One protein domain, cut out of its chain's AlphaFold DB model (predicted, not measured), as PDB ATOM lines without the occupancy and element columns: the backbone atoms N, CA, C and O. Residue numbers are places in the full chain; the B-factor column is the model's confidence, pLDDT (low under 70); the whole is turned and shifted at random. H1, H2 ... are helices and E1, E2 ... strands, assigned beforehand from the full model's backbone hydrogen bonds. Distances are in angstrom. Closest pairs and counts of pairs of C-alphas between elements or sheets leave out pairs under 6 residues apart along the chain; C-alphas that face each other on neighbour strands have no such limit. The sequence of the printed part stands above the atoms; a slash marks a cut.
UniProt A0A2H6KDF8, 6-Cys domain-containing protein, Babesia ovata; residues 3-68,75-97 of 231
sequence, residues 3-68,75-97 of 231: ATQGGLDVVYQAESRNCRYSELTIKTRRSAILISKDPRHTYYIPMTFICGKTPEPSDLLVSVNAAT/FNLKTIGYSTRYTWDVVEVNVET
ATOM      1  N   ALA A   3     -29.714 -14.449 -21.141       86.62
ATOM      2  CA  ALA A   3     -28.460 -14.396 -20.418       86.62
ATOM      3  C   ALA A   3     -27.410 -15.264 -21.107       86.62
ATOM      4  O   ALA A   3     -27.743 -16.311 -21.662       86.62
ATOM      5  N   THR A   4     -26.139 -14.873 -21.029       86.62
ATOM      6  CA  THR A   4     -25.055 -15.799 -21.378       86.62
ATOM      7  C   THR A   4     -25.043 -16.989 -20.417       86.62
ATOM      8  O   THR A   4     -25.481 -16.895 -19.267       86.62
ATOM      9  N   GLN A   5     -24.552 -18.139 -20.883       83.31
ATOM     10  CA  GLN A   5     -24.536 -19.368 -20.090       83.31
ATOM     11  C   GLN A   5     -23.788 -19.170 -18.759       83.31
ATOM     12  O   GLN A   5     -22.628 -18.756 -18.740       83.31
ATOM     13  N   GLY A   6     -24.455 -19.475 -17.639       81.50
ATOM     14  CA  GLY A   6     -23.914 -19.259 -16.289       81.50
ATOM     15  C   GLY A   6     -23.736 -17.781 -15.914       81.50
ATOM     16  O   GLY A   6     -22.944 -17.462 -15.023       81.50
ATOM     17  N   GLY A   7     -24.407 -16.875 -16.632       83.81
ATOM     18  CA  GLY A   7     -24.369 -15.437 -16.388       83.81
ATOM     19  C   GLY A   7     -25.198 -15.000 -15.179       83.81
ATOM     20  O   GLY A   7     -24.830 -14.040 -14.507       83.81
ATOM     21  N   LEU A   8     -26.264 -15.742 -14.868       88.81
ATOM     22  CA  LEU A   8     -27.093 -15.564 -13.679       88.81
ATOM     23  C   LEU A   8     -27.398 -16.928 -13.061       88.81
ATOM     24  O   LEU A   8     -28.015 -17.771 -13.708       88.81
ATOM     25  N   ASP A   9     -27.040 -17.090 -11.791       89.69
ATOM     26  CA  ASP A   9     -27.361 -18.271 -10.999       89.69
ATOM     27  C   ASP A   9     -28.151 -17.855  -9.755       89.69
ATOM     28  O   ASP A   9     -27.743 -16.962  -9.009       89.69
ATOM     29  N   VAL A  10     -29.264 -18.537  -9.500       87.50
ATOM     30  CA  VAL A  10     -30.041 -18.386  -8.266       87.50
ATOM     31  C   VAL A  10     -29.906 -19.679  -7.479       87.50
ATOM     32  O   VAL A  10     -30.366 -20.733  -7.913       87.50
ATOM     33  N   VAL A  11     -29.231 -19.609  -6.335       87.50
ATOM     34  CA  VAL A  11     -28.927 -20.769  -5.498       87.50
ATOM     35  C   VAL A  11     -29.699 -20.654  -4.198       87.50
ATOM     36  O   VAL A  11     -29.552 -19.681  -3.462       87.50
ATOM     37  N   TYR A  12     -30.498 -21.673  -3.909       83.06
ATOM     38  CA  TYR A  12     -31.166 -21.832  -2.627       83.06
ATOM     39  C   TYR A  12     -30.418 -22.864  -1.783       83.06
ATOM     40  O   TYR A  12     -30.126 -23.964  -2.254       83.06
ATOM     41  N   GLN A  13     -30.111 -22.512  -0.539       76.62
ATOM     42  CA  GLN A  13     -29.536 -23.421   0.445       76.62
ATOM     43  C   GLN A  13     -30.489 -23.533   1.634       76.62
ATOM     44  O   GLN A  13     -30.579 -22.640   2.480       76.62
ATOM     45  N   ALA A  14     -31.197 -24.662   1.687       65.06
ATOM     46  CA  ALA A  14     -31.855 -25.103   2.903       65.06
ATOM     47  C   ALA A  14     -30.765 -25.554   3.881       65.06
ATOM     48  O   ALA A  14     -30.060 -26.522   3.610       65.06
ATOM     49  N   GLU A  15     -30.628 -24.836   4.995       62.28
ATOM     50  CA  GLU A  15     -29.788 -25.206   6.141       62.28
ATOM     51  C   GLU A  15     -28.269 -25.084   5.909       62.28
ATOM     52  O   GLU A  15     -27.524 -26.052   5.741       62.28
ATOM     53  N   SER A  16     -27.772 -23.848   6.005       54.06
ATOM     54  CA  SER A  16     -26.357 -23.609   6.294       54.06
ATOM     55  C   SER A  16     -26.003 -24.261   7.636       54.06
ATOM     56  O   SER A  16     -26.654 -23.995   8.647       54.06
ATOM     57  N   ARG A  17     -24.946 -25.089   7.664       53.19
ATOM     58  CA  ARG A  17     -24.501 -25.888   8.832       53.19
ATOM     59  C   ARG A  17     -24.319 -25.095  10.139       53.19
ATOM     60  O   ARG A  17     -24.208 -25.716  11.190       53.19
ATOM     61  N   ASN A  18     -24.308 -23.761  10.081       55.31
ATOM     62  CA  ASN A  18     -24.121 -22.874  11.228       55.31
ATOM     63  C   ASN A  18     -25.276 -21.875  11.484       55.31
ATOM     64  O   ASN A  18     -25.208 -21.161  12.483       55.31
ATOM     65  N   CYS A  19     -26.340 -21.812  10.665       49.56
ATOM     66  CA  CYS A  19     -27.431 -20.833  10.824       49.56
ATOM     67  C   CYS A  19     -28.828 -21.424  10.557       49.56
ATOM     68  O   CYS A  19     -29.054 -22.086   9.552       49.56
ATOM     69  N   ARG A  20     -29.803 -21.102  11.424       60.38
ATOM     70  CA  ARG A  20     -31.220 -21.542  11.364       60.38
ATOM     71  C   ARG A  20     -32.068 -20.874  10.263       60.38
ATOM     72  O   ARG A  20     -33.293 -20.931  10.328       60.38
ATOM     73  N   TYR A  21     -31.452 -20.209   9.293       67.75
ATOM     74  CA  TYR A  21     -32.160 -19.480   8.241       67.75
ATOM     75  C   TYR A  21     -31.865 -20.110   6.885       67.75
ATOM     76  O   TYR A  21     -30.753 -20.577   6.640       67.75
ATOM     77  N   SER A  22     -32.871 -20.118   6.013       73.25
ATOM     78  CA  SER A  22     -32.667 -20.446   4.605       73.25
ATOM     79  C   SER A  22     -31.925 -19.304   3.917       73.25
ATOM     80  O   SER A  22     -32.256 -18.140   4.143       73.25
ATOM     81  N   GLU A  23     -30.951 -19.631   3.072       81.31
ATOM     82  CA  GLU A  23     -30.202 -18.642   2.299       81.31
ATOM     83  C   GLU A  23     -30.601 -18.711   0.823       81.31
ATOM     84  O   GLU A  23     -30.614 -19.781   0.211       81.31
ATOM     85  N   LEU A  24     -30.920 -17.549   0.254       84.00
ATOM     86  CA  LEU A  24     -31.099 -17.360  -1.178       84.00
ATOM     87  C   LEU A  24     -29.954 -16.481  -1.681       84.00
ATOM     88  O   LEU A  24     -29.870 -15.303  -1.336       84.00
ATOM     89  N   THR A  25     -29.079 -17.044  -2.508       87.31
ATOM     90  CA  THR A  25     -27.959 -16.322  -3.108       87.31
ATOM     91  C   THR A  25     -28.214 -16.117  -4.596       87.31
ATOM     92  O   THR A  25     -28.344 -17.082  -5.349       87.31
ATOM     93  N   ILE A  26     -28.212 -14.863  -5.038       88.81
ATOM     94  CA  ILE A  26     -28.238 -14.504  -6.459       88.81
ATOM     95  C   ILE A  26     -26.809 -14.153  -6.868       88.81
ATOM     96  O   ILE A  26     -26.187 -13.268  -6.278       88.81
ATOM     97  N   LYS A  27     -26.263 -14.867  -7.851       89.94
ATOM     98  CA  LYS A  27     -24.901 -14.676  -8.354       89.94
ATOM     99  C   LYS A  27     -24.949 -14.226  -9.803       89.94
ATOM    100  O   LYS A  27     -25.625 -14.831 -10.627       89.94
ATOM    101  N   THR A  28     -24.174 -13.194 -10.104       87.75
ATOM    102  CA  THR A  28     -23.938 -12.714 -11.464       87.75
ATOM    103  C   THR A  28     -22.439 -12.573 -11.696       87.75
ATOM    104  O   THR A  28     -21.681 -12.249 -10.774       87.75
ATOM    105  N   ARG A  29     -21.988 -12.855 -12.917       86.19
ATOM    106  CA  ARG A  29     -20.592 -12.644 -13.320       86.19
ATOM    107  C   ARG A  29     -20.464 -11.263 -13.947       86.19
ATOM    108  O   ARG A  29     -21.346 -10.831 -14.671       86.19
ATOM    109  N   ARG A  30     -19.330 -10.589 -13.739       80.69
ATOM    110  CA  ARG A  30     -19.096  -9.264 -14.347       80.69
ATOM    111  C   ARG A  30     -19.134  -9.276 -15.877       80.69
ATOM    112  O   ARG A  30     -19.518  -8.279 -16.461       80.69
ATOM    113  N   SER A  31     -18.739 -10.386 -16.497       82.75
ATOM    114  CA  SER A  31     -18.776 -10.586 -17.950       82.75
ATOM    115  C   SER A  31     -20.080 -11.223 -18.447       82.75
ATOM    116  O   SER A  31     -20.159 -11.660 -19.595       82.75
ATOM    117  N   ALA A  32     -21.081 -11.377 -17.574       88.75
ATOM    118  CA  ALA A  32     -22.378 -11.895 -17.971       88.75
ATOM    119  C   ALA A  32     -23.136 -10.837 -18.766       88.75
ATOM    120  O   ALA A  32     -23.181  -9.676 -18.368       88.75
ATOM    121  N   ILE A  33     -23.796 -11.262 -19.839       92.00
ATOM    122  CA  ILE A  33     -24.783 -10.432 -20.519       92.00
ATOM    123  C   ILE A  33     -26.131 -10.789 -19.914       92.00
ATOM    124  O   ILE A  33     -26.487 -11.965 -19.901       92.00
ATOM    125  N   LEU A  34     -26.861  -9.799 -19.408       93.56
ATOM    126  CA  LEU A  34     -28.212  -9.934 -18.868       93.56
ATOM    127  C   LEU A  34     -29.126  -8.940 -19.573       93.56
ATOM    128  O   LEU A  34     -28.966  -7.729 -19.432       93.56
ATOM    129  N   ILE A  35     -30.103  -9.466 -20.306       94.12
ATOM    130  CA  ILE A  35     -31.014  -8.674 -21.128       94.12
ATOM    131  C   ILE A  35     -32.451  -8.962 -20.713       94.12
ATOM    132  O   ILE A  35     -32.909 -10.114 -20.674       94.12
ATOM    133  N   SER A  36     -33.202  -7.899 -20.449       94.88
ATOM    134  CA  SER A  36     -34.645  -8.002 -20.304       94.88
ATOM    135  C   SER A  36     -35.316  -7.945 -21.671       94.88
ATOM    136  O   SER A  36     -35.103  -7.019 -22.445       94.88
ATOM    137  N   LYS A  37     -36.161  -8.941 -21.951       92.88
ATOM    138  CA  LYS A  37     -37.000  -8.976 -23.161       92.88
ATOM    139  C   LYS A  37     -38.362  -8.307 -22.938       92.88
ATOM    140  O   LYS A  37     -39.169  -8.257 -23.858       92.88
ATOM    141  N   ASP A  38     -38.639  -7.846 -21.715       92.25
ATOM    142  CA  ASP A  38     -39.889  -7.162 -21.391       92.25
ATOM    143  C   ASP A  38     -39.768  -5.673 -21.751       92.25
ATOM    144  O   ASP A  38     -38.955  -4.969 -21.145       92.25
ATOM    145  N   PRO A  39     -40.582  -5.155 -22.692       88.75
ATOM    146  CA  PRO A  39     -40.533  -3.746 -23.078       88.75
ATOM    147  C   PRO A  39     -40.918  -2.787 -21.942       88.75
ATOM    148  O   PRO A  39     -40.635  -1.596 -22.039       88.75
ATOM    149  N   ARG A  40     -41.565  -3.269 -20.871       91.75
ATOM    150  CA  ARG A  40     -41.911  -2.456 -19.693       91.75
ATOM    151  C   ARG A  40     -40.783  -2.370 -18.670       91.75
ATOM    152  O   ARG A  40     -40.759  -1.433 -17.879       91.75
ATOM    153  N   HIS A  41     -39.847  -3.313 -18.702       91.12
ATOM    154  CA  HIS A  41     -38.764  -3.428 -17.732       91.12
ATOM    155  C   HIS A  41     -37.439  -3.595 -18.471       91.12
ATOM    156  O   HIS A  41     -36.847  -4.665 -18.474       91.12
ATOM    157  N   THR A  42     -36.973  -2.544 -19.145       90.94
ATOM    158  CA  THR A  42     -35.768  -2.616 -19.991       90.94
ATOM    159  C   THR A  42     -34.460  -2.534 -19.213       90.94
ATOM    160  O   THR A  42     -33.433  -2.936 -19.742       90.94
ATOM    161  N   TYR A  43     -34.498  -1.999 -17.988       91.94
ATOM    162  CA  TYR A  43     -33.313  -1.741 -17.154       91.94
ATOM    163  C   TYR A  43     -33.106  -2.773 -16.043       91.94
ATOM    164  O   TYR A  43     -32.041  -2.829 -15.432       91.94
ATOM    165  N   TYR A  44     -34.129  -3.571 -15.747       93.19
ATOM    166  CA  TYR A  44     -34.074  -4.586 -14.710       93.19
ATOM    167  C   TYR A  44     -34.936  -5.786 -15.075       93.19
ATOM    168  O   TYR A  44     -35.929  -5.677 -15.791       93.19
ATOM    169  N   ILE A  45     -34.552  -6.939 -14.550       92.25
ATOM    170  CA  ILE A  45     -35.316  -8.176 -14.599       92.25
ATOM    171  C   ILE A  45     -35.948  -8.338 -13.213       92.25
ATOM    172  O   ILE A  45     -35.220  -8.641 -12.259       92.25
ATOM    173  N   PRO A  46     -37.264  -8.101 -13.070       91.81
ATOM    174  CA  PRO A  46     -37.937  -8.281 -11.795       91.81
ATOM    175  C   PRO A  46     -38.026  -9.772 -11.463       91.81
ATOM    176  O   PRO A  46     -38.427 -10.592 -12.293       91.81
ATOM    177  N   MET A  47     -37.645 -10.121 -10.241       90.75
ATOM    178  CA  MET A  47     -37.722 -11.468  -9.689       90.75
ATOM    179  C   MET A  47     -38.486 -11.417  -8.375       90.75
ATOM    180  O   MET A  47     -38.201 -10.586  -7.514       90.75
ATOM    181  N   THR A  48     -39.436 -12.328  -8.210       90.00
ATOM    182  CA  THR A  48     -40.243 -12.422  -6.996       90.00
ATOM    183  C   THR A  48     -39.984 -13.760  -6.330       90.00
ATOM    184  O   THR A  48     -40.149 -14.815  -6.943       90.00
ATOM    185  N   PHE A  49     -39.600 -13.710  -5.061       86.00
ATOM    186  CA  PHE A  49     -39.388 -14.871  -4.213       86.00
ATOM    187  C   PHE A  49     -40.437 -14.882  -3.111       86.00
ATOM    188  O   PHE A  49     -40.743 -13.850  -2.517       86.00
ATOM    189  N   ILE A  50     -40.985 -16.060  -2.836       83.88
ATOM    190  CA  ILE A  50     -41.960 -16.255  -1.766       83.88
ATOM    191  C   ILE A  50     -41.267 -17.060  -0.676       83.88
ATOM    192  O   ILE A  50     -40.885 -18.211  -0.891       83.88
ATOM    193  N   CYS A  51     -41.092 -16.442   0.486       78.62
ATOM    194  CA  CYS A  51     -40.566 -17.079   1.679       78.62
ATOM    195  C   CYS A  51     -41.730 -17.417   2.607       78.62
ATOM    196  O   CYS A  51     -42.511 -16.554   2.996       78.62
ATOM    197  N   GLY A  52     -41.865 -18.682   2.968       74.31
ATOM    198  CA  GLY A  52     -42.845 -19.104   3.956       74.31
ATOM    199  C   GLY A  52     -42.918 -20.615   4.050       74.31
ATOM    200  O   GLY A  52     -42.266 -21.342   3.297       74.31
ATOM    201  N   LYS A  53     -43.696 -21.099   5.015       71.12
ATOM    202  CA  LYS A  53     -43.832 -22.534   5.255       71.12
ATOM    203  C   LYS A  53     -44.672 -23.164   4.146       71.12
ATOM    204  O   LYS A  53     -45.873 -22.920   4.098       71.12
ATOM    205  N   THR A  54     -44.068 -24.014   3.314       68.56
ATOM    206  CA  THR A  54     -44.797 -24.834   2.333       68.56
ATOM    207  C   THR A  54     -45.955 -25.568   3.027       68.56
ATOM    208  O   THR A  54     -45.707 -26.210   4.051       68.56
ATOM    209  N   PRO A  55     -47.206 -25.480   2.531       65.00
ATOM    210  CA  PRO A  55     -48.333 -26.123   3.195       65.00
ATOM    211  C   PRO A  55     -48.177 -27.638   3.097       65.00
ATOM    212  O   PRO A  55     -47.939 -28.167   2.008       65.00
ATOM    213  N   GLU A  56     -48.321 -28.347   4.211       62.25
ATOM    214  CA  GLU A  56     -48.360 -29.807   4.183       62.25
ATOM    215  C   GLU A  56     -49.761 -30.299   3.776       62.25
ATOM    216  O   GLU A  56     -50.754 -29.603   3.993       62.25
ATOM    217  N   PRO A  57     -49.911 -31.517   3.223       58.72
ATOM    218  CA  PRO A  57     -51.233 -32.084   2.935       58.72
ATOM    219  C   PRO A  57     -52.152 -32.164   4.169       58.72
ATOM    220  O   PRO A  57     -53.369 -32.049   4.049       58.72
ATOM    221  N   SER A  58     -51.567 -32.319   5.360       57.72
ATOM    222  CA  SER A  58     -52.228 -32.245   6.674       57.72
ATOM    223  C   SER A  58     -52.833 -30.866   6.966       57.72
ATOM    224  O   SER A  58     -53.850 -30.775   7.652       57.72
ATOM    225  N   ASP A  59     -52.258 -29.806   6.398       54.84
ATOM    226  CA  ASP A  59     -52.735 -28.427   6.503       54.84
ATOM    227  C   ASP A  59     -53.892 -28.132   5.525       54.84
ATOM    228  O   ASP A  59     -54.613 -27.143   5.676       54.84
ATOM    229  N   LEU A  60     -54.100 -29.009   4.532       55.66
ATOM    230  CA  LEU A  60     -55.165 -28.932   3.523       55.66
ATOM    231  C   LEU A  60     -56.442 -29.691   3.923       55.66
ATOM    232  O   LEU A  60     -57.366 -29.797   3.114       55.66
ATOM    233  N   LEU A  61     -56.528 -30.206   5.155       44.09
ATOM    234  CA  LEU A  61     -57.707 -30.914   5.656       44.09
ATOM    235  C   LEU A  61     -58.882 -29.952   5.884       44.09
ATOM    236  O   LEU A  61     -59.207 -29.556   7.002       44.09
ATOM    237  N   VAL A  62     -59.578 -29.618   4.801       45.78
ATOM    238  CA  VAL A  62     -60.989 -29.246   4.870       45.78
ATOM    239  C   VAL A  62     -61.758 -30.532   5.140       45.78
ATOM    240  O   VAL A  62     -61.715 -31.469   4.342       45.78
ATOM    241  N   SER A  63     -62.474 -30.583   6.263       38.84
ATOM    242  CA  SER A  63     -63.488 -31.604   6.501       38.84
ATOM    243  C   SER A  63     -64.581 -31.460   5.440       38.84
ATOM    244  O   SER A  63     -65.561 -30.733   5.616       38.84
ATOM    245  N   VAL A  64     -64.409 -32.130   4.304       36.00
ATOM    246  CA  VAL A  64     -65.519 -32.408   3.407       36.00
ATOM    247  C   VAL A  64     -66.306 -33.508   4.096       36.00
ATOM    248  O   VAL A  64     -65.974 -34.687   3.995       36.00
ATOM    249  N   ASN A  65     -67.340 -33.113   4.840       34.16
ATOM    250  CA  ASN A  65     -68.420 -34.037   5.142       34.16
ATOM    251  C   ASN A  65     -68.947 -34.509   3.789       34.16
ATOM    252  O   ASN A  65     -69.555 -33.746   3.038       34.16
ATOM    253  N   ALA A  66     -68.601 -35.746   3.454       35.53
ATOM    254  CA  ALA A  66     -69.010 -36.390   2.233       35.53
ATOM    255  C   ALA A  66     -70.539 -36.440   2.192       35.53
ATOM    256  O   ALA A  66     -71.173 -37.195   2.925       35.53
ATOM    257  N   ALA A  67     -71.117 -35.653   1.296       34.06
ATOM    258  CA  ALA A  67     -72.419 -35.936   0.729       34.06
ATOM    259  C   ALA A  67     -72.359 -35.645  -0.774       34.06
ATOM    260  O   ALA A  67     -72.656 -34.553  -1.241       34.06
ATOM    261  N   THR A  68     -71.960 -36.698  -1.491       36.72
ATOM    262  CA  THR A  68     -72.403 -37.080  -2.841       36.72
ATOM    263  C   THR A  68     -72.112 -36.181  -4.052       36.72
ATOM    264  O   THR A  68     -72.573 -35.053  -4.171       36.72
ATOM    265  N   PHE A  75     -61.800 -24.619  -7.786       35.69
ATOM    266  CA  PHE A  75     -61.012 -24.079  -6.675       35.69
ATOM    267  C   PHE A  75     -61.612 -22.736  -6.227       35.69
ATOM    268  O   PHE A  75     -61.116 -21.660  -6.547       35.69
ATOM    269  N   ASN A  76     -62.716 -22.788  -5.489       33.78
ATOM    270  CA  ASN A  76     -63.243 -21.641  -4.773       33.78
ATOM    271  C   ASN A  76     -62.408 -21.465  -3.503       33.78
ATOM    272  O   ASN A  76     -62.700 -22.044  -2.456       33.78
ATOM    273  N   LEU A  77     -61.350 -20.661  -3.628       40.53
ATOM    274  CA  LEU A  77     -60.637 -20.050  -2.513       40.53
ATOM    275  C   LEU A  77     -61.648 -19.316  -1.615       40.53
ATOM    276  O   LEU A  77     -62.034 -18.180  -1.876       40.53
ATOM    277  N   LYS A  78     -62.083 -19.948  -0.521       37.06
ATOM    278  CA  LYS A  78     -62.623 -19.226   0.639       37.06
ATOM    279  C   LYS A  78     -61.442 -18.613   1.395       37.06
ATOM    280  O   LYS A  78     -60.947 -19.146   2.383       37.06
ATOM    281  N   THR A  79     -60.989 -17.473   0.887       45.81
ATOM    282  CA  THR A  79     -59.768 -16.723   1.227       45.81
ATOM    283  C   THR A  79     -59.761 -16.052   2.612       45.81
ATOM    284  O   THR A  79     -59.010 -15.111   2.815       45.81
ATOM    285  N   ILE A  80     -60.578 -16.466   3.591       42.34
ATOM    286  CA  ILE A  80     -60.744 -15.678   4.840       42.34
ATOM    287  C   ILE A  80     -60.380 -16.460   6.123       42.34
ATOM    288  O   ILE A  80     -60.203 -15.863   7.177       42.34
ATOM    289  N   GLY A  81     -60.141 -17.778   6.050       39.25
ATOM    290  CA  GLY A  81     -59.675 -18.579   7.203       39.25
ATOM    291  C   GLY A  81     -58.167 -18.877   7.258       39.25
ATOM    292  O   GLY A  81     -57.684 -19.359   8.278       39.25
ATOM    293  N   TYR A  82     -57.424 -18.617   6.176       47.19
ATOM    294  CA  TYR A  82     -56.045 -19.107   5.984       47.19
ATOM    295  C   TYR A  82     -54.942 -18.127   6.424       47.19
ATOM    296  O   TYR A  82     -53.815 -18.546   6.681       47.19
ATOM    297  N   SER A  83     -55.255 -16.835   6.554       49.03
ATOM    298  CA  SER A  83     -54.264 -15.772   6.802       49.03
ATOM    299  C   SER A  83     -53.655 -15.777   8.214       49.03
ATOM    300  O   SER A  83     -52.671 -15.080   8.436       49.03
ATOM    301  N   THR A  84     -54.204 -16.522   9.176       49.44
ATOM    302  CA  THR A  84     -53.761 -16.441  10.582       49.44
ATOM    303  C   THR A  84     -52.726 -17.492  10.988       49.44
ATOM    304  O   THR A  84     -52.175 -17.382  12.080       49.44
ATOM    305  N   ARG A  85     -52.444 -18.508  10.155       56.12
ATOM    306  CA  ARG A  85     -51.489 -19.592  10.488       56.12
ATOM    307  C   ARG A  85     -50.213 -19.616   9.652       56.12
ATOM    308  O   ARG A  85     -49.264 -20.288  10.045       56.12
ATOM    309  N   TYR A  86     -50.180 -18.895   8.535       61.38
ATOM    310  CA  TYR A  86     -49.029 -18.859   7.641       61.38
ATOM    311  C   TYR A  86     -48.659 -17.412   7.360       61.38
ATOM    312  O   TYR A  86     -49.437 -16.675   6.754       61.38
ATOM    313  N   THR A  87     -47.467 -17.030   7.802       67.81
ATOM    314  CA  THR A  87     -46.818 -15.802   7.355       67.81
ATOM    315  C   THR A  87     -46.055 -16.132   6.081       67.81
ATOM    316  O   THR A  87     -45.244 -17.061   6.066       67.81
ATOM    317  N   TRP A  88     -46.357 -15.399   5.014       77.25
ATOM    318  CA  TRP A  88     -45.623 -15.435   3.759       77.25
ATOM    319  C   TRP A  88     -44.992 -14.069   3.563       77.25
ATOM    320  O   TRP A  88     -45.703 -13.065   3.556       77.25
ATOM    321  N   ASP A  89     -43.682 -14.047   3.386       81.38
ATOM    322  CA  ASP A  89     -42.945 -12.856   3.012       81.38
ATOM    323  C   ASP A  89     -42.682 -12.901   1.509       81.38
ATOM    324  O   ASP A  89     -42.204 -13.902   0.965       81.38
ATOM    325  N   VAL A  90     -43.008 -11.810   0.824       84.62
ATOM    326  CA  VAL A  90     -42.702 -11.636  -0.595       84.62
ATOM    327  C   VAL A  90     -41.460 -10.766  -0.695       84.62
ATOM    328  O   VAL A  90     -41.440  -9.643  -0.197       84.62
ATOM    329  N   VAL A  91     -40.420 -11.297  -1.329       85.44
ATOM    330  CA  VAL A  91     -39.166 -10.589  -1.580       85.44
ATOM    331  C   VAL A  91     -39.071 -10.308  -3.070       85.44
ATOM    332  O   VAL A  91     -38.967 -11.225  -3.883       85.44
ATOM    333  N   GLU A  92     -39.098  -9.030  -3.423       90.81
ATOM    334  CA  GLU A  92     -38.914  -8.567  -4.794       90.81
ATOM    335  C   GLU A  92     -37.472  -8.101  -4.990       90.81
ATOM    336  O   GLU A  92     -36.954  -7.280  -4.232       90.81
ATOM    337  N   VAL A  93     -36.811  -8.645  -6.007       90.38
ATOM    338  CA  VAL A  93     -35.439  -8.305  -6.378       90.38
ATOM    339  C   VAL A  93     -35.425  -7.853  -7.826       90.38
ATOM    340  O   VAL A  93     -35.844  -8.584  -8.719       90.38
ATOM    341  N   ASN A  94     -34.890  -6.661  -8.064       92.06
ATOM    342  CA  ASN A  94     -34.677  -6.140  -9.407       92.06
ATOM    343  C   ASN A  94     -33.211  -6.334  -9.785       92.06
ATOM    344  O   ASN A  94     -32.335  -5.662  -9.244       92.06
ATOM    345  N   VAL A  95     -32.946  -7.269 -10.697       91.38
ATOM    346  CA  VAL A  95     -31.591  -7.510 -11.206       91.38
ATOM    347  C   VAL A  95     -31.340  -6.583 -12.385       91.38
ATOM    348  O   VAL A  95     -32.042  -6.676 -13.388       91.38
ATOM    349  N   GLU A  96     -30.354  -5.695 -12.276       92.75
ATOM    350  CA  GLU A  96     -30.012  -4.756 -13.348       92.75
ATOM    351  C   GLU A  96     -29.560  -5.487 -14.619       92.75
ATOM    352  O   GLU A  96     -28.786  -6.448 -14.579       92.75
ATOM    353  N   THR A  97     -30.058  -5.029 -15.765       93.69
ATOM    354  CA  THR A  97     -29.623  -5.515 -17.077       93.69
ATOM    355  C   THR A  97     -28.288  -4.891 -17.454       93.69
ATOM    356  O   THR A  97     -28.066  -3.708 -17.204       93.69
TER     357      THR A  97
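This is residues 3 to 68 and 75 to 97 of the 231 residues of the protein "6-Cys domain-containing protein" of Babesia ovata (UniProt A0A2H6KDF8). With little regular structure, two separate antiparallel two-strand ribbons, E3 with E4 and E1 with E2, make an open shape from which residues 60 to 68 and 75 to 81 stick out. The printed part has 89 residues, 34 in named elements: E1, E2, E3, H1, E4, mostly strand. It is extended, radius of gyration of the C-alphas 19.3 A, spanning 61 by 41 by 23 A.

E3, residues 44 to 52, 25.2 A long, begins at C-alpha 44 (-34.074, -4.586, -14.710); E4, residues 88 to 96, 25.5 A, ends at C-alpha 96 (-30.012, -4.756, -13.348). E1 is residues 8 to 13, E2 23 to 28, H1 57 to 60.

E3 and E4 are antiparallel, 160 degrees, with N 47 and O 93 within hydrogen-bond range at 2.8 A. The hairpin E1 and E2, with N 11 and O 25 within range at 2.9 A, is apart from E3, E4 and H1. H1 is too short for O i to N i+4 pairs.

Residues 69 to 74 are cut out; C-alphas 68 and 75 are 17.7 A apart. E2 to E3 is a long link. The pLDDT is under 70 in residues 14 to 21, 54 to 68 and 75 to 87.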